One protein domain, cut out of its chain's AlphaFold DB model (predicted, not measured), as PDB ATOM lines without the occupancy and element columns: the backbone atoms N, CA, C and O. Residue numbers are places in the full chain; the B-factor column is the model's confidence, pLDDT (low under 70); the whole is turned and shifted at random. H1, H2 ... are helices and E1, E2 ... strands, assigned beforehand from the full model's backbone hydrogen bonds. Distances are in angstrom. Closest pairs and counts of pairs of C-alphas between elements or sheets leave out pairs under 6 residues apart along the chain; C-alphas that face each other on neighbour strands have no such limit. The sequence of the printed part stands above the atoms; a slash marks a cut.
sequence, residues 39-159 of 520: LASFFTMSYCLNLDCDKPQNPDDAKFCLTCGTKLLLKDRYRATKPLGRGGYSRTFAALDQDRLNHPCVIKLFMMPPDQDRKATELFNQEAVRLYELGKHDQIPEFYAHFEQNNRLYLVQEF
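AT A GLANCE: This is residues 39 to 159 of the 520 residues of the protein "Serine/threonine protein kinase" of Microcoleus sp. PCC 7113 (UniProt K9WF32). A strongly twisted wall of five strands, E3 E4 E5 E7 E6 in order and all antiparallel, has the long helix H2 packed over one face. Away from H2, the small antiparallel hairpin E1 E2 packs through E1 on the edge strand E3. The printed part has 121 residues, with two named helices and seven named strands in the order H1 E1 E2 E3 E4 E5 H2 E6 E7, helices and strands mixed. It is compact, with a radius of gyration of the C-alphas of 14.1 A and spans of 37 by 36 by 22 A.

HOW THE PARTS SIT: H1, residues 39 to 42, only grazes the large sheet and is too short for an O i to N i+4 pair. E1, residues 45 to 47, and E2, residues 57 to 59, form a hairpin, with N 46 and O 58 2.9 A apart. E3, residues 78 to 87, bends by 85 degrees at residue 81, where the closest C-alphas of E1 and E3, Ser 46 and Thr 81, are 4.5 A apart. E3, E4, residues 90 to 97, and E5, residues 103 to 110, make a meander, each strand the antiparallel neighbour of the one before: N 81 and O 94 are 2.8 A apart, N 93 and O 107 2.8 A. H2, residues 118 to 133, has every O i to N i+4 pair within hydrogen-bond range. E6, residues 143 to 149, and E7, residues 152 to 158, form a hairpin, with N 154 and O 147 2.9 A apart; across the neighbour strands E5 and E7, N 108 and O 155 are within hydrogen-bond range at 2.8 A. E5, H2 and E6 are a split strand-helix-strand unit, E7 between its strands, with a right-handed crossover. H2 is on one face of the large sheet, two layers, one of helix and one of strands; it runs along the strands, at 23 degrees to E7 on the local plane, and its height over the sheet is 9.8 A; the closest C-alphas of H2 and E7, those of Ala 128 and Leu 155, are 6.5 A apart.

IN THESE COORDINATES: H1 begins at C-alpha 39, (50.543, 19.654, 10.843). E3 is 20.6 A long, E4 20.0 A, E5 22.3 A and E6 18.0 A. H2 is 22.1 A long from C-alpha 118, (25.293, 45.770, 21.708). E7, 20.2 A long, ends at C-alpha 158, (47.292, 30.870, 19.352).

THE WHOLE: The C-alphas farthest apart, Thr 67 and His 137, are 40.1 A apart. The printed part has no cut, and E2 to E3 is its long link. The model's pLDDT is under 70 at residues 39 to 43 and 87 to 88.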
ATOM      1  N   LEU A  39      51.190  18.342  10.704       48.25
ATOM      2  CA  LEU A  39      50.543  19.654  10.843       48.25
ATOM      3  C   LEU A  39      50.305  20.292   9.470       48.25
ATOM      4  O   LEU A  39      49.202  20.755   9.208       48.25
ATOM      5  N   ALA A  40      51.268  20.208   8.544       47.75
ATOM      6  CA  ALA A  40      51.101  20.723   7.184       47.75
ATOM      7  C   ALA A  40      49.904  20.102   6.435       47.75
ATOM      8  O   ALA A  40      49.194  20.815   5.733       47.75
ATOM      9  N   SER A  41      49.609  18.806   6.630       51.72
ATOM     10  CA  SER A  41      48.441  18.157   6.004       51.72
ATOM     11  C   SER A  41      47.085  18.692   6.500       51.72
ATOM     12  O   SER A  41      46.102  18.683   5.759       51.72
ATOM     13  N   PHE A  42      47.040  19.203   7.736       53.91
ATOM     14  CA  PHE A  42      45.835  19.704   8.406       53.91
ATOM     15  C   PHE A  42      45.322  21.033   7.828       53.91
ATOM     16  O   PHE A  42      44.151  21.369   8.006       53.91
ATOM     17  N   PHE A  43      46.180  21.777   7.123       62.84
ATOM     18  CA  PHE A  43      45.901  23.120   6.605       62.84
ATOM     19  C   PHE A  43      45.894  23.198   5.064       62.84
ATOM     20  O   PHE A  43      46.058  24.268   4.491       62.84
ATOM     21  N   THR A  44      45.677  22.071   4.385       70.81
ATOM     22  CA  THR A  44      45.763  21.925   2.914       70.81
ATOM     23  C   THR A  44      44.562  22.464   2.129       70.81
ATOM     24  O   THR A  44      44.507  22.337   0.909       70.81
ATOM     25  N   MET A  45      43.574  23.053   2.803       86.81
ATOM     26  CA  MET A  45      42.383  23.625   2.176       86.81
ATOM     27  C   MET A  45      42.031  24.959   2.824       86.81
ATOM     28  O   MET A  45      42.325  25.186   3.997       86.81
ATOM     29  N   SER A  46      41.347  25.818   2.071       91.69
ATOM     30  CA  SER A  46      40.783  27.066   2.583       91.69
ATOM     31  C   SER A  46      39.304  26.893   2.913       91.69
ATOM     32  O   SER A  46      38.549  26.293   2.146       91.69
ATOM     33  N   TYR A  47      38.859  27.486   4.014       94.38
ATOM     34  CA  TYR A  47      37.467  27.487   4.440       94.38
ATOM     35  C   TYR A  47      36.861  28.885   4.329       94.38
ATOM     36  O   TYR A  47      37.428  29.871   4.796       94.38
ATOM     37  N   CYS A  48      35.688  28.982   3.711       94.50
ATOM     38  CA  CYS A  48      34.958  30.233   3.581       94.50
ATOM     39  C   CYS A  48      34.279  30.601   4.903       94.50
ATOM     40  O   CYS A  48      33.477  29.838   5.434       94.50
ATOM     41  N   LEU A  49      34.563  31.804   5.407       92.75
ATOM     42  CA  LEU A  49      33.968  32.337   6.639       92.75
ATOM     43  C   LEU A  49      32.591  32.991   6.424       92.75
ATOM     44  O   LEU A  49      32.001  33.495   7.379       92.75
ATOM     45  N   ASN A  50      32.075  33.000   5.192       90.50
ATOM     46  CA  ASN A  50      30.712  33.443   4.930       90.50
ATOM     47  C   ASN A  50      29.721  32.407   5.489       90.50
ATOM     48  O   ASN A  50      29.728  31.252   5.065       90.50
ATOM     49  N   LEU A  51      28.878  32.829   6.436       86.94
ATOM     50  CA  LEU A  51      27.917  31.951   7.110       86.94
ATOM     51  C   LEU A  51      26.827  31.415   6.172       86.94
ATOM     52  O   LEU A  51      26.275  30.357   6.468       86.94
ATOM     53  N   ASP A  52      26.575  32.106   5.059       89.12
ATOM     54  CA  ASP A  52      25.534  31.780   4.077       89.12
ATOM     55  C   ASP A  52      26.079  30.963   2.889       89.12
ATOM     56  O   ASP A  52      25.423  30.806   1.863       89.12
ATOM     57  N   CYS A  53      27.320  30.476   2.978       91.94
ATOM     58  CA  CYS A  53      27.955  29.722   1.904       91.94
ATOM     59  C   CYS A  53      27.637  28.221   1.987       91.94
ATOM     60  O   CYS A  53      28.151  27.525   2.861       91.94
ATOM     61  N   ASP A  54      26.910  27.695   0.997       90.88
ATOM     62  CA  ASP A  54      26.520  26.275   0.933       90.88
ATOM     63  C   ASP A  54      27.705  25.301   0.803       90.88
ATOM     64  O   ASP A  54      27.663  24.176   1.298       90.88
ATOM     65  N   LYS A  55      28.777  25.716   0.113       93.00
ATOM     66  CA  LYS A  55      29.992  24.909  -0.107       93.00
ATOM     67  C   LYS A  55      31.237  25.708   0.287       93.00
ATOM     68  O   LYS A  55      31.853  26.342  -0.574       93.00
ATOM     69  N   PRO A  56      31.590  25.724   1.584       93.50
ATOM     70  CA  PRO A  56      32.641  26.590   2.114       93.50
ATOM     71  C   PRO A  56      34.062  26.051   1.906       93.50
ATOM     72  O   PRO A  56      35.017  26.782   2.150       93.50
ATOM     73  N   GLN A  57      34.237  24.811   1.446       94.19
ATOM     74  CA  GLN A  57      35.555  24.224   1.196       94.19
ATOM     75  C   GLN A  57      36.133  24.718  -0.140       94.19
ATOM     76  O   GLN A  57      35.453  24.674  -1.163       94.19
ATOM     77  N   ASN A  58      37.387  25.167  -0.145       93.62
ATOM     78  CA  ASN A  58      38.079  25.693  -1.323       93.62
ATOM     79  C   ASN A  58      39.537  25.190  -1.370       93.62
ATOM     80  O   ASN A  58      40.081  24.826  -0.322       93.62
ATOM     81  N   PRO A  59      40.190  25.200  -2.547       91.69
ATOM     82  CA  PRO A  59      41.639  25.011  -2.660       91.69
ATOM     83  C   PRO A  59      42.442  25.991  -1.781       91.69
ATOM     84  O   PRO A  59      41.943  27.052  -1.389       91.69
ATOM     85  N   ASP A  60      43.676  25.640  -1.437       85.81
ATOM     86  CA  ASP A  60      44.571  26.449  -0.597       85.81
ATOM     87  C   ASP A  60      45.049  27.742  -1.287       85.81
ATOM     88  O   ASP A  60      45.177  28.783  -0.637       85.81
ATOM     89  N   ASP A  61      45.215  27.713  -2.608       86.31
ATOM     90  CA  ASP A  61      45.629  28.845  -3.447       86.31
ATOM     91  C   ASP A  61      44.492  29.821  -3.812       86.31
ATOM     92  O   ASP A  61      44.734  30.947  -4.269       86.31
ATOM     93  N   ALA A  62      43.236  29.438  -3.564       91.50
ATOM     94  CA  ALA A  62      42.075  30.248  -3.899       91.50
ATOM     95  C   ALA A  62      42.072  31.578  -3.118       91.50
ATOM     96  O   ALA A  62      42.183  31.624  -1.888       91.50
ATOM     97  N   LYS A  63      41.908  32.699  -3.833       92.50
ATOM     98  CA  LYS A  63      41.773  34.042  -3.224       92.50
ATOM     99  C   LYS A  63      40.331  34.367  -2.831       92.50
ATOM    100  O   LYS A  63      40.090  35.049  -1.834       92.50
ATOM    101  N   PHE A  64      39.381  33.853  -3.602       95.88
ATOM    102  CA  PHE A  64      37.947  34.028  -3.412       95.88
ATOM    103  C   PHE A  64      37.277  32.663  -3.346       95.88
ATOM    104  O   PHE A  64      37.738  31.709  -3.973       95.88
ATOM    105  N   CYS A  65      36.189  32.574  -2.589       95.56
ATOM    106  CA  CYS A  65      35.392  31.368  -2.514       95.56
ATOM    107  C   CYS A  65      34.771  31.078  -3.880       95.56
ATOM    108  O   CYS A  65      34.094  31.936  -4.446       95.56
ATOM    109  N   LEU A  66      34.955  29.856  -4.376       94.69
ATOM    110  CA  LEU A  66      34.435  29.414  -5.670       94.69
ATOM    111  C   LEU A  66      32.899  29.362  -5.706       94.69
ATOM    112  O   LEU A  66      32.310  29.404  -6.781       94.69
ATOM    113  N   THR A  67      32.255  29.287  -4.539       94.75
ATOM    114  CA  THR A  67      30.796  29.176  -4.402       94.75
ATOM    115  C   THR A  67      30.116  30.537  -4.285       94.75
ATOM    116  O   THR A  67      29.186  30.825  -5.026       94.75
ATOM    117  N   CYS A  68      30.563  31.379  -3.347       94.75
ATOM    118  CA  CYS A  68      29.884  32.639  -3.012       94.75
ATOM    119  C   CYS A  68      30.697  33.902  -3.346       94.75
ATOM    120  O   CYS A  68      30.270  35.007  -3.025       94.75
ATOM    121  N   GLY A  69      31.901  33.763  -3.915       93.88
ATOM    122  CA  GLY A  69      32.765  34.889  -4.288       93.88
ATOM    123  C   GLY A  69      33.388  35.659  -3.117       93.88
ATOM    124  O   GLY A  69      34.127  36.614  -3.339       93.88
ATOM    125  N   THR A  70      33.136  35.264  -1.864       93.62
ATOM    126  CA  THR A  70      33.694  35.948  -0.686       93.62
ATOM    127  C   THR A  70      35.212  35.773  -0.621       93.62
ATOM    128  O   THR A  70      35.722  34.673  -0.832       93.62
ATOM    129  N   LYS A  71      35.949  36.841  -0.299       94.38
ATOM    130  CA  LYS A  71      37.404  36.792  -0.089       94.38
ATOM    131  C   LYS A  71      37.747  35.810   1.039       94.38
ATOM    132  O   LYS A  71      37.194  35.911   2.129       94.38
ATOM    133  N   LEU A  72      38.651  34.866   0.770       93.56
ATOM    134  CA  LEU A  72      39.020  33.804   1.722       93.56
ATOM    135  C   LEU A  72      40.067  34.252   2.746       93.56
ATOM    136  O   LEU A  72      40.188  33.644   3.807       93.56
ATOM    137  N   LEU A  73      40.809  35.312   2.424       93.50
ATOM    138  CA  LEU A  73      41.841  35.866   3.286       93.50
ATOM    139  C   LEU A  73      41.279  37.017   4.124       93.50
ATOM    140  O   LEU A  73      40.866  38.056   3.599       93.50
ATOM    141  N   LEU A  74      41.255  36.809   5.432       93.94
ATOM    142  CA  LEU A  74      40.748  37.746   6.419       93.94
ATOM    143  C   LEU A  74      41.858  38.733   6.805       93.94
ATOM    144  O   LEU A  74      42.979  38.319   7.105       93.94
ATOM    145  N   LYS A  75      41.562  40.038   6.762       93.19
ATOM    146  CA  LYS A  75      42.530  41.134   6.947       93.19
ATOM    147  C   LYS A  75      43.799  40.980   6.093       93.19
ATOM    148  O   LYS A  75      44.888  41.323   6.534       93.19
ATOM    149  N   ASP A  76      43.657  40.396   4.899       91.75
ATOM    150  CA  ASP A  76      44.771  40.086   3.990       91.75
ATOM    151  C   ASP A  76      45.897  39.232   4.604       91.75
ATOM    152  O   ASP A  76      46.999  39.191   4.069       91.75
ATOM    153  N   ARG A  77      45.608  38.512   5.695       94.69
ATOM    154  CA  ARG A  77      46.618  37.815   6.498       94.69
ATOM    155  C   ARG A  77      46.196  36.424   6.944       94.69
ATOM    156  O   ARG A  77      46.978  35.483   6.848       94.69
ATOM    157  N   TYR A  78      44.979  36.277   7.457       95.94
ATOM    158  CA  TYR A  78      44.544  35.034   8.087       95.94
ATOM    159  C   TYR A  78      43.709  34.194   7.127       95.94
ATOM    160  O   TYR A  78      42.714  34.666   6.572       95.94
ATOM    161  N   ARG A  79      44.089  32.930   6.950       95.19
ATOM    162  CA  ARG A  79      43.377  31.968   6.103       95.19
ATOM    163  C   ARG A  79      42.736  30.898   6.969       95.19
ATOM    164  O   ARG A  79      43.444  30.063   7.520       95.19
ATOM    165  N   ALA A  80      41.411  30.907   7.080       95.50
ATOM    166  CA  ALA A  80      40.694  29.817   7.736       95.50
ATOM    167  C   ALA A  80      40.830  28.528   6.920       95.50
ATOM    168  O   ALA A  80      40.793  28.572   5.690       95.50
ATOM    169  N   THR A  81      40.962  27.389   7.593       93.62
ATOM    170  CA  THR A  81      41.175  26.086   6.943       93.62
ATOM    171  C   THR A  81      40.088  25.077   7.253       93.62
ATOM    172  O   THR A  81      39.701  24.311   6.371       93.62
ATOM    173  N   LYS A  82      39.526  25.103   8.468       89.75
ATOM    174  CA  LYS A  82      38.355  24.293   8.829       89.75
ATOM    175  C   LYS A  82      37.658  24.785  10.100       89.75
ATOM    176  O   LYS A  82      38.303  25.421  10.936       89.75
ATOM    177  N   PRO A  83      36.368  24.464  10.293       91.81
ATOM    178  CA  PRO A  83      35.687  24.683  11.562       91.81
ATOM    179  C   PRO A  83      36.258  23.766  12.655       91.81
ATOM    180  O   PRO A  83      36.558  22.600  12.406       91.81
ATOM    181  N   LEU A  84      36.394  24.310  13.862       86.25
ATOM    182  CA  LEU A  84      36.756  23.587  15.086       86.25
ATOM    183  C   LEU A  84      35.547  23.398  16.004       86.25
ATOM    184  O   LEU A  84      35.407  22.360  16.639       86.25
ATOM    185  N   GLY A  85      34.649  24.382  16.049       79.12
ATOM    186  CA  GLY A  85      33.470  24.312  16.901       79.12
ATOM    187  C   GLY A  85      32.543  25.509  16.748       79.12
ATOM    188  O   GLY A  85      32.835  26.476  16.035       79.12
ATOM    189  N   ARG A  86      31.405  25.439  17.436       73.88
ATOM    190  CA  ARG A  86      30.395  26.497  17.497       73.88
ATOM    191  C   ARG A  86      30.006  26.732  18.956       73.88
ATOM    192  O   ARG A  86      29.545  25.814  19.619       73.88
ATOM    193  N   GLY A  87      30.188  27.958  19.435       64.88
ATOM    194  CA  GLY A  87      29.666  28.450  20.710       64.88
ATOM    195  C   GLY A  87      28.425  29.322  20.496       64.88
ATOM    196  O   GLY A  87      28.122  29.692  19.364       64.88
ATOM    197  N   GLY A  88      27.711  29.674  21.575       65.94
ATOM    198  CA  GLY A  88      26.404  30.360  21.522       65.94
ATOM    199  C   GLY A  88      26.289  31.444  20.440       65.94
ATOM    200  O   GLY A  88      25.478  31.318  19.524       65.94
ATOM    201  N   TYR A  89      27.174  32.444  20.478       74.19
ATOM    202  CA  TYR A  89      27.246  33.510  19.468       74.19
ATOM    203  C   TYR A  89      28.519  33.482  18.611       74.19
ATOM    204  O   TYR A  89      28.799  34.446  17.901       74.19
ATOM    205  N   SER A  90      29.301  32.401  18.643       81.62
ATOM    206  CA  SER A  90      30.595  32.339  17.959       81.62
ATOM    207  C   SER A  90      30.818  31.050  17.167       81.62
ATOM    208  O   SER A  90      30.308  29.983  17.498       81.62
ATOM    209  N   ARG A  91      31.600  31.136  16.090       88.12
ATOM    210  CA  ARG A  91      32.164  29.974  15.390       88.12
ATOM    211  C   ARG A  91      33.677  30.052  15.440       88.12
ATOM    212  O   ARG A  91      34.241  31.108  15.178       88.12
ATOM    213  N   THR A  92      34.312  28.933  15.739       90.75
ATOM    214  CA  THR A  92      35.761  28.841  15.897       90.75
ATOM    215  C   THR A  92      36.337  28.028  14.749       90.75
ATOM    216  O   THR A  92      35.793  26.981  14.393       90.75
ATOM    217  N   PHE A  93      37.436  28.497  14.170       93.56
ATOM    218  CA  PHE A  93      38.086  27.913  13.003       93.56
ATOM    219  C   PHE A  93      39.582  27.766  13.246       93.56
ATOM    220  O   PHE A  93      40.206  28.652  13.827       93.56
ATOM    221  N   ALA A  94      40.165  26.679  12.748       94.56
ATOM    222  CA  ALA A  94      41.605  26.595  12.570       94.56
ATOM    223  C   ALA A  94      41.988  27.468  11.375       94.56
ATOM    224  O   ALA A  94      41.236  27.557  10.396       94.56
ATOM    225  N   ALA A  95      43.139  28.117  11.461       95.62
ATOM    226  CA  ALA A  95      43.605  29.045  10.452       95.62
ATOM    227  C   ALA A  95      45.133  29.102  10.385       95.62
ATOM    228  O   ALA A  95      45.837  28.605  11.261       95.62
ATOM    229  N   LEU A  96      45.631  29.742   9.332       95.12
ATOM    230  CA  LEU A  96      47.037  30.059   9.132       95.12
ATOM    231  C   LEU A  96      47.236  31.573   9.105       95.12
ATOM    232  O   LEU A  96      46.507  32.283   8.409       95.12
ATOM    233  N   ASP A  97      48.248  32.047   9.821       94.81
ATOM    234  CA  ASP A  97      48.753  33.412   9.742       94.81
ATOM    235  C   ASP A  97      49.831  33.498   8.651       94.81
ATOM    236  O   ASP A  97      50.972  33.065   8.850       94.81
ATOM    237  N   GLN A  98      49.471  34.037   7.482       91.38
ATOM    238  CA  GLN A  98      50.368  34.083   6.323       91.38
ATOM    239  C   GLN A  98      51.574  35.010   6.536       91.38
ATOM    240  O   GLN A  98      52.649  34.726   6.008       91.38
ATOM    241  N   ASP A  99      51.441  36.045   7.371       93.44
ATOM    242  CA  ASP A  99      52.538  36.974   7.681       93.44
ATOM    243  C   ASP A  99      53.565  36.353   8.638       93.44
ATOM    244  O   ASP A  99      54.718  36.780   8.693       93.44
ATOM    245  N   ARG A 100      53.170  35.315   9.384       90.38
ATOM    246  CA  ARG A 100      54.043  34.549  10.286       90.38
ATOM    247  C   ARG A 100      54.457  33.209   9.676       90.38
ATOM    248  O   ARG A 100      54.460  32.198  10.363       90.38
ATOM    249  N   LEU A 101      54.803  33.181   8.386       89.69
ATOM    250  CA  LEU A 101      55.232  31.960   7.681       89.69
ATOM    251  C   LEU A 101      54.195  30.821   7.758       89.69
ATOM    252  O   LEU A 101      54.556  29.659   7.936       89.69
ATOM    253  N   ASN A 102      52.906  31.152   7.616       88.81
ATOM    254  CA  ASN A 102      51.789  30.217   7.795       88.81
ATOM    255  C   ASN A 102      51.777  29.573   9.191       88.81
ATOM    256  O   ASN A 102      51.559  28.371   9.331       88.81
ATOM    257  N   HIS A 103      52.020  30.362  10.239       91.50
ATOM    258  CA  HIS A 103      51.930  29.854  11.602       91.50
ATOM    259  C   HIS A 103      50.468  29.502  11.951       91.50
ATOM    260  O   HIS A 103      49.573  30.308  11.662       91.50
ATOM    261  N   PRO A 104      50.191  28.332  12.556       94.00
ATOM    262  CA  PRO A 104      48.849  27.964  12.996       94.00
ATOM    263  C   PRO A 104      48.246  28.971  13.981       94.00
ATOM    264  O   PRO A 104      48.899  29.437  14.913       94.00
ATOM    265  N   CYS A 105      46.970  29.287  13.791       95.75
ATOM    266  CA  CYS A 105      46.195  30.137  14.688       95.75
ATOM    267  C   CYS A 105      44.725  29.702  14.723       95.75
ATOM    268  O   CYS A 105      44.271  28.870  13.930       95.75
ATOM    269  N   VAL A 106      43.976  30.261  15.666       95.31
ATOM    270  CA  VAL A 106      42.531  30.075  15.792       95.31
ATOM    271  C   VAL A 106      41.837  31.388  15.466       95.31
ATOM    272  O   VAL A 106      42.216  32.428  15.997       95.31
ATOM    273  N   ILE A 107      40.806  31.338  14.623       94.94
ATOM    274  CA  ILE A 107      39.897  32.460  14.365       94.94
ATOM    275  C   ILE A 107      38.565  32.166  15.044       94.94
ATOM    276  O   ILE A 107      37.887  31.197  14.701       94.94
ATOM    277  N   LYS A 108      38.150  33.042  15.950       92.31
ATOM    278  CA  LYS A 108      36.809  33.068  16.525       92.31
ATOM    279  C   LYS A 108      36.008  34.178  15.852       92.31
ATOM    280  O   LYS A 108      36.354  35.350  15.944       92.31
ATOM    281  N   LEU A 109      34.951  33.793  15.147       91.50
ATOM    282  CA  LEU A 109      34.022  34.677  14.449       91.50
ATOM    283  C   LEU A 109      32.769  34.879  15.298       91.50
ATOM    284  O   LEU A 109      32.092  33.904  15.628       91.50
ATOM    285  N   PHE A 110      32.414  36.129  15.574       87.75
ATOM    286  CA  PHE A 110      31.130  36.485  16.166       87.75
ATOM    287  C   PHE A 110      30.022  36.438  15.100       87.75
ATOM    288  O   PHE A 110      30.126  37.042  14.032       87.75
ATOM    289  N   MET A 111      28.970  35.653  15.345       81.94
ATOM    290  CA  MET A 111      27.953  35.350  14.329       81.94
ATOM    291  C   MET A 111      26.976  36.506  14.082       81.94
ATOM    292  O   MET A 111      26.412  36.576  12.986       81.94
ATOM    293  N   MET A 112      26.795  37.389  15.068       76.88
ATOM    294  CA  MET A 112      25.871  38.523  15.015       76.88
ATOM    295  C   MET A 112      26.591  39.794  14.533       76.88
ATOM    296  O   MET A 112      27.744  40.013  14.908       76.88
ATOM    297  N   PRO A 113      25.942  40.652  13.732       72.88
ATOM    298  CA  PRO A 113      26.434  41.998  13.465       72.88
ATOM    299  C   PRO A 113      26.531  42.829  14.760       72.88
ATOM    300  O   PRO A 113      25.606  42.752  15.577       72.88
ATOM    301  N   PRO A 114      27.581  43.657  14.935       72.00
ATOM    302  CA  PRO A 114      27.775  44.508  16.113       72.00
ATOM    303  C   PRO A 114      26.554  45.353  16.511       72.00
ATOM    304  O   PRO A 114      26.218  45.473  17.690       72.00
ATOM    305  N   ASP A 115      25.845  45.895  15.518       72.94
ATOM    306  CA  ASP A 115      24.707  46.795  15.735       72.94
ATOM    307  C   ASP A 115      23.426  46.081  16.189       72.94
ATOM    308  O   ASP A 115      22.495  46.722  16.679       72.94
ATOM    309  N   GLN A 116      23.348  44.756  16.021       74.31
ATOM    310  CA  GLN A 116      22.129  43.994  16.293       74.31
ATOM    311  C   GLN A 116      21.970  43.654  17.781       74.31
ATOM    312  O   GLN A 116      20.847  43.587  18.278       74.31
ATOM    313  N   ASP A 117      23.081  43.454  18.495       74.44
ATOM    314  CA  ASP A 117      23.093  43.180  19.933       74.44
ATOM    315  C   ASP A 117      24.346  43.788  20.574       74.44
ATOM    316  O   ASP A 117      25.424  43.184  20.620       74.44
ATOM    317  N   ARG A 118      24.196  45.016  21.081       79.12
ATOM    318  CA  ARG A 118      25.293  45.770  21.708       79.12
ATOM    319  C   ARG A 118      25.889  45.031  22.901       79.12
ATOM    320  O   ARG A 118      27.103  45.041  23.069       79.12
ATOM    321  N   LYS A 119      25.064  44.345  23.695       75.62
ATOM    322  CA  LYS A 119      25.523  43.644  24.896       75.62
ATOM    323  C   LYS A 119      26.342  42.411  24.530       75.62
ATOM    324  O   LYS A 119      27.408  42.193  25.097       75.62
ATOM    325  N   ALA A 120      25.878  41.608  23.574       74.50
ATOM    326  CA  ALA A 120      26.637  40.447  23.113       74.50
ATOM    327  C   ALA A 120      27.960  40.862  22.437       74.50
ATOM    328  O   ALA A 120      28.989  40.218  22.642       74.50
ATOM    329  N   THR A 121      27.946  41.981  21.711       81.75
ATOM    330  CA  THR A 121      29.132  42.610  21.105       81.75
ATOM    331  C   THR A 121      30.137  43.075  22.162       81.75
ATOM    332  O   THR A 121      31.321  42.756  22.073       81.75
ATOM    333  N   GLU A 122      29.678  43.776  23.202       82.19
ATOM    334  CA  GLU A 122      30.510  44.196  24.336       82.19
ATOM    335  C   GLU A 122      31.173  43.000  25.024       82.19
ATOM    336  O   GLU A 122      32.368  43.043  25.308       82.19
ATOM    337  N   LEU A 123      30.438  41.909  25.242       77.31
ATOM    338  CA  LEU A 123      30.990  40.713  25.876       77.31
ATOM    339  C   LEU A 123      32.020  39.991  24.994       77.31
ATOM    340  O   LEU A 123      32.987  39.444  25.519       77.31
ATOM    341  N   PHE A 124      31.840  39.989  23.669       82.88
ATOM    342  CA  PHE A 124      32.847  39.463  22.744       82.88
ATOM    343  C   PHE A 124      34.129  40.306  22.777       82.88
ATOM    344  O   PHE A 124      35.227  39.765  22.889       82.88
ATOM    345  N   ASN A 125      33.995  41.635  22.772       85.38
ATOM    346  CA  ASN A 125      35.135  42.543  22.905       85.38
ATOM    347  C   ASN A 125      35.852  42.365  24.255       85.38
ATOM    348  O   ASN A 125      37.079  42.397  24.309       85.38
ATOM    349  N   GLN A 126      35.108  42.139  25.342       83.00
ATOM    350  CA  GLN A 126      35.684  41.882  26.667       83.00
ATOM    351  C   GLN A 126      36.531  40.607  26.713       83.00
ATOM    352  O   GLN A 126      37.527  40.577  27.428       83.00
ATOM    353  N   GLU A 127      36.168  39.564  25.963       83.50
ATOM    354  CA  GLU A 127      36.997  38.358  25.853       83.50
ATOM    355  C   GLU A 127      38.368  38.681  25.238       83.50
ATOM    356  O   GLU A 127      39.397  38.279  25.779       83.50
ATOM    357  N   ALA A 128      38.387  39.468  24.157       86.00
ATOM    358  CA  ALA A 128      39.625  39.913  23.524       86.00
ATOM    359  C   ALA A 128      40.488  40.767  24.471       86.00
ATOM    360  O   ALA A 128      41.697  40.563  24.547       86.00
ATOM    361  N   VAL A 129      39.865  41.693  25.213       86.50
ATOM    362  CA  VAL A 129      40.555  42.548  26.193       86.50
ATOM    363  C   VAL A 129      41.198  41.713  27.300       86.50
ATOM    364  O   VAL A 129      42.376  41.899  27.577       86.50
ATOM    365  N   ARG A 130      40.479  40.739  27.872       85.06
ATOM    366  CA  ARG A 130      41.017  39.879  28.940       85.06
ATOM    367  C   ARG A 130      42.220  39.068  28.479       85.06
ATOM    368  O   ARG A 130      43.226  39.033  29.173       85.06
ATOM    369  N   LEU A 131      42.136  38.434  27.307       87.06
ATOM    370  CA  LEU A 131      43.270  37.690  26.749       87.06
ATOM    371  C   LEU A 131      44.475  38.597  26.476       87.06
ATOM    372  O   LEU A 131      45.611  38.174  26.661       87.06
ATOM    373  N   TYR A 132      44.238  39.841  26.054       87.88
ATOM    374  CA  TYR A 132      45.302  40.823  25.867       87.88
ATOM    375  C   TYR A 132      45.948  41.247  27.199       87.88
ATOM    376  O   TYR A 132      47.172  41.281  27.292       87.88
ATOM    377  N   GLU A 133      45.143  41.534  28.226       85.69
ATOM    378  CA  GLU A 133      45.604  41.955  29.558       85.69
ATOM    379  C   GLU A 133      46.377  40.855  30.295       85.69
ATOM    380  O   GLU A 133      47.404  41.146  30.904       85.69
ATOM    381  N   LEU A 134      45.942  39.594  30.168       86.06
ATOM    382  CA  LEU A 134      46.633  38.429  30.737       86.06
ATOM    383  C   LEU A 134      48.054  38.245  30.183       86.06
ATOM    384  O   LEU A 134      48.899  37.608  30.820       86.06
ATOM    385  N   GLY A 135      48.328  38.815  29.007       86.06
ATOM    386  CA  GLY A 135      49.633  38.781  28.373       86.06
ATOM    387  C   GLY A 135      50.079  37.363  28.016       86.06
ATOM    388  O   GLY A 135      49.286  36.509  27.620       86.06
ATOM    389  N   LYS A 136      51.388  37.119  28.107       87.25
ATOM    390  CA  LYS A 136      51.981  35.828  27.755       87.25
ATOM    391  C   LYS A 136      52.022  34.901  28.966       87.25
ATOM    392  O   LYS A 136      52.691  35.206  29.951       87.25
ATOM    393  N   HIS A 137      51.398  33.734  28.844       91.81
ATOM    394  CA  HIS A 137      51.410  32.686  29.861       91.81
ATOM    395  C   HIS A 137      51.459  31.305  29.193       91.81
ATOM    396  O   HIS A 137      50.793  31.083  28.193       91.81
ATOM    397  N   ASP A 138      52.234  30.360  29.731       93.06
ATOM    398  CA  ASP A 138      52.491  29.061  29.073       93.06
ATOM    399  C   ASP A 138      51.233  28.181  28.919       93.06
ATOM    400  O   ASP A 138      51.161  27.344  28.024       93.06
ATOM    401  N   GLN A 139      50.234  28.383  29.782       95.56
ATOM    402  CA  GLN A 139      48.988  27.604  29.828       95.56
ATOM    403  C   GLN A 139      47.733  28.393  29.424       95.56
ATOM    404  O   GLN A 139      46.614  27.972  29.713       95.56
ATOM    405  N   ILE A 140      47.909  29.539  28.761       94.00
ATOM    406  CA  ILE A 140      46.819  30.366  28.220       94.00
ATOM    407  C   ILE A 140      47.192  30.740  26.777       94.00
ATOM    408  O   ILE A 140      48.320  31.176  26.564       94.00
ATOM    409  N   PRO A 141      46.291  30.600  25.787       93.44
ATOM    410  CA  PRO A 141      46.600  30.944  24.402       93.44
ATOM    411  C   PRO A 141      47.014  32.407  24.236       93.44
ATOM    412  O   PRO A 141      46.317  33.308  24.706       93.44
ATOM    413  N   GLU A 142      48.091  32.651  23.491       91.69
ATOM    414  CA  GLU A 142      48.528  34.015  23.191       91.69
ATOM    415  C   GLU A 142      47.500  34.759  22.313       91.69
ATOM    416  O   GLU A 142      46.999  34.242  21.307       91.69
ATOM    417  N   PHE A 143      47.200  36.009  22.673       93.12
ATOM    418  CA  PHE A 143      46.378  36.906  21.865       93.12
ATOM    419  C   PHE A 143      47.142  37.390  20.623       93.12
ATOM    420  O   PHE A 143      48.233  37.948  20.739       93.12
ATOM    421  N   TYR A 144      46.554  37.258  19.430       93.44
ATOM    422  CA  TYR A 144      47.175  37.731  18.185       93.44
ATOM    423  C   TYR A 144      46.510  38.982  17.613       93.44
ATOM    424  O   TYR A 144      47.212  39.911  17.207       93.44
ATOM    425  N   ALA A 145      45.180  39.013  17.516       94.00
ATOM    426  CA  ALA A 145      44.471  40.160  16.960       94.00
ATOM    427  C   ALA A 145      42.987  40.177  17.329       94.00
ATOM    428  O   ALA A 145      42.352  39.139  17.473       94.00
ATOM    429  N   HIS A 146      42.408  41.375  17.351       93.88
ATOM    430  CA  HIS A 146      40.967  41.594  17.397       93.88
ATOM    431  C   HIS A 146      40.602  42.678  16.381       93.88
ATOM    432  O   HIS A 146      41.286  43.703  16.306       93.88
ATOM    433  N   PHE A 147      39.594  42.438  15.544       93.75
ATOM    434  CA  PHE A 147      39.191  43.388  14.507       93.75
ATOM    435  C   PHE A 147      37.783  43.127  13.976       93.75
ATOM    436  O   PHE A 147      37.232  42.033  14.098       93.75
ATOM    437  N   GLU A 148      37.240  44.143  13.314       92.56
ATOM    438  CA  GLU A 148      36.000  44.061  12.557       92.56
ATOM    439  C   GLU A 148      36.295  43.987  11.053       92.56
ATOM    440  O   GLU A 148      37.164  44.698  10.541       92.56
ATOM    441  N   GLN A 149      35.574  43.134  10.328       89.94
ATOM    442  CA  GLN A 149      35.576  43.123   8.867       89.94
ATOM    443  C   GLN A 149      34.194  42.718   8.351       89.94
ATOM    444  O   GLN A 149      33.616  41.747   8.828       89.94
ATOM    445  N   ASN A 150      33.677  43.422   7.338       86.69
ATOM    446  CA  ASN A 150      32.365  43.140   6.741       86.69
ATOM    447  C   ASN A 150      31.233  43.062   7.789       86.69
ATOM    448  O   ASN A 150      30.402  42.155   7.732       86.69
ATOM    449  N   ASN A 151      31.224  43.999   8.747       86.25
ATOM    450  CA  ASN A 151      30.246  44.081   9.838       86.25
ATOM    451  C   ASN A 151      30.197  42.821  10.730       86.25
ATOM    452  O   ASN A 151      29.132  42.377  11.164       86.25
ATOM    453  N   ARG A 152      31.356  42.189  10.946       88.44
ATOM    454  CA  ARG A 152      31.537  41.017  11.812       88.44
ATOM    455  C   ARG A 152      32.812  41.168  12.627       88.44
ATOM    456  O   ARG A 152      33.818  41.649  12.106       88.44
ATOM    457  N   LEU A 153      32.772  40.719  13.878       91.19
ATOM    458  CA  LEU A 153      33.922  40.740  14.781       91.19
ATOM    459  C   LEU A 153      34.687  39.421  14.751       91.19
ATOM    460  O   LEU A 153      34.102  38.335  14.690       91.19
ATOM    461  N   TYR A 154      36.007  39.547  14.823       93.50
ATOM    462  CA  TYR A 154      36.948  38.445  14.795       93.50
ATOM    463  C   TYR A 154      37.965  38.595  15.920       93.50
ATOM    464  O   TYR A 154      38.546  39.664  16.109       93.50
ATOM    465  N   LEU A 155      38.214  37.493  16.616       93.00
ATOM    466  CA  LEU A 155      39.303  37.326  17.570       93.00
ATOM    467  C   LEU A 155      40.246  36.249  17.027       93.00
ATOM    468  O   LEU A 155      39.797  35.179  16.617       93.00
ATOM    469  N   VAL A 156      41.540  36.546  16.996       95.06
ATOM    470  CA  VAL A 156      42.598  35.634  16.567       95.06
ATOM    471  C   VAL A 156      43.542  35.383  17.730       95.06
ATOM    472  O   VAL A 156      44.007  36.329  18.370       95.06
ATOM    473  N   GLN A 157      43.843  34.114  17.971       94.88
ATOM    474  CA  GLN A 157      44.696  33.657  19.066       94.88
ATOM    475  C   GLN A 157      45.558  32.467  18.637       94.88
ATOM    476  O   GLN A 157      45.388  31.915  17.542       94.88
ATOM    477  N   GLU A 158      46.467  32.061  19.512       93.81
ATOM    478  CA  GLU A 158      47.292  30.870  19.352       93.81
ATOM    479  C   GLU A 158      46.454  29.599  19.125       93.81
ATOM    480  O   GLU A 158      45.407  29.383  19.746       93.81
ATOM    481  N   PHE A 159      46.930  28.747  18.215       94.56
ATOM    482  CA  PHE A 159      46.416  27.394  18.043       94.56
ATOM    483  C   PHE A 159      47.190  26.422  18.929       94.56
ATOM    484  O   PHE A 159      48.403  26.283  18.790       94.56
TER     485      PHE A 159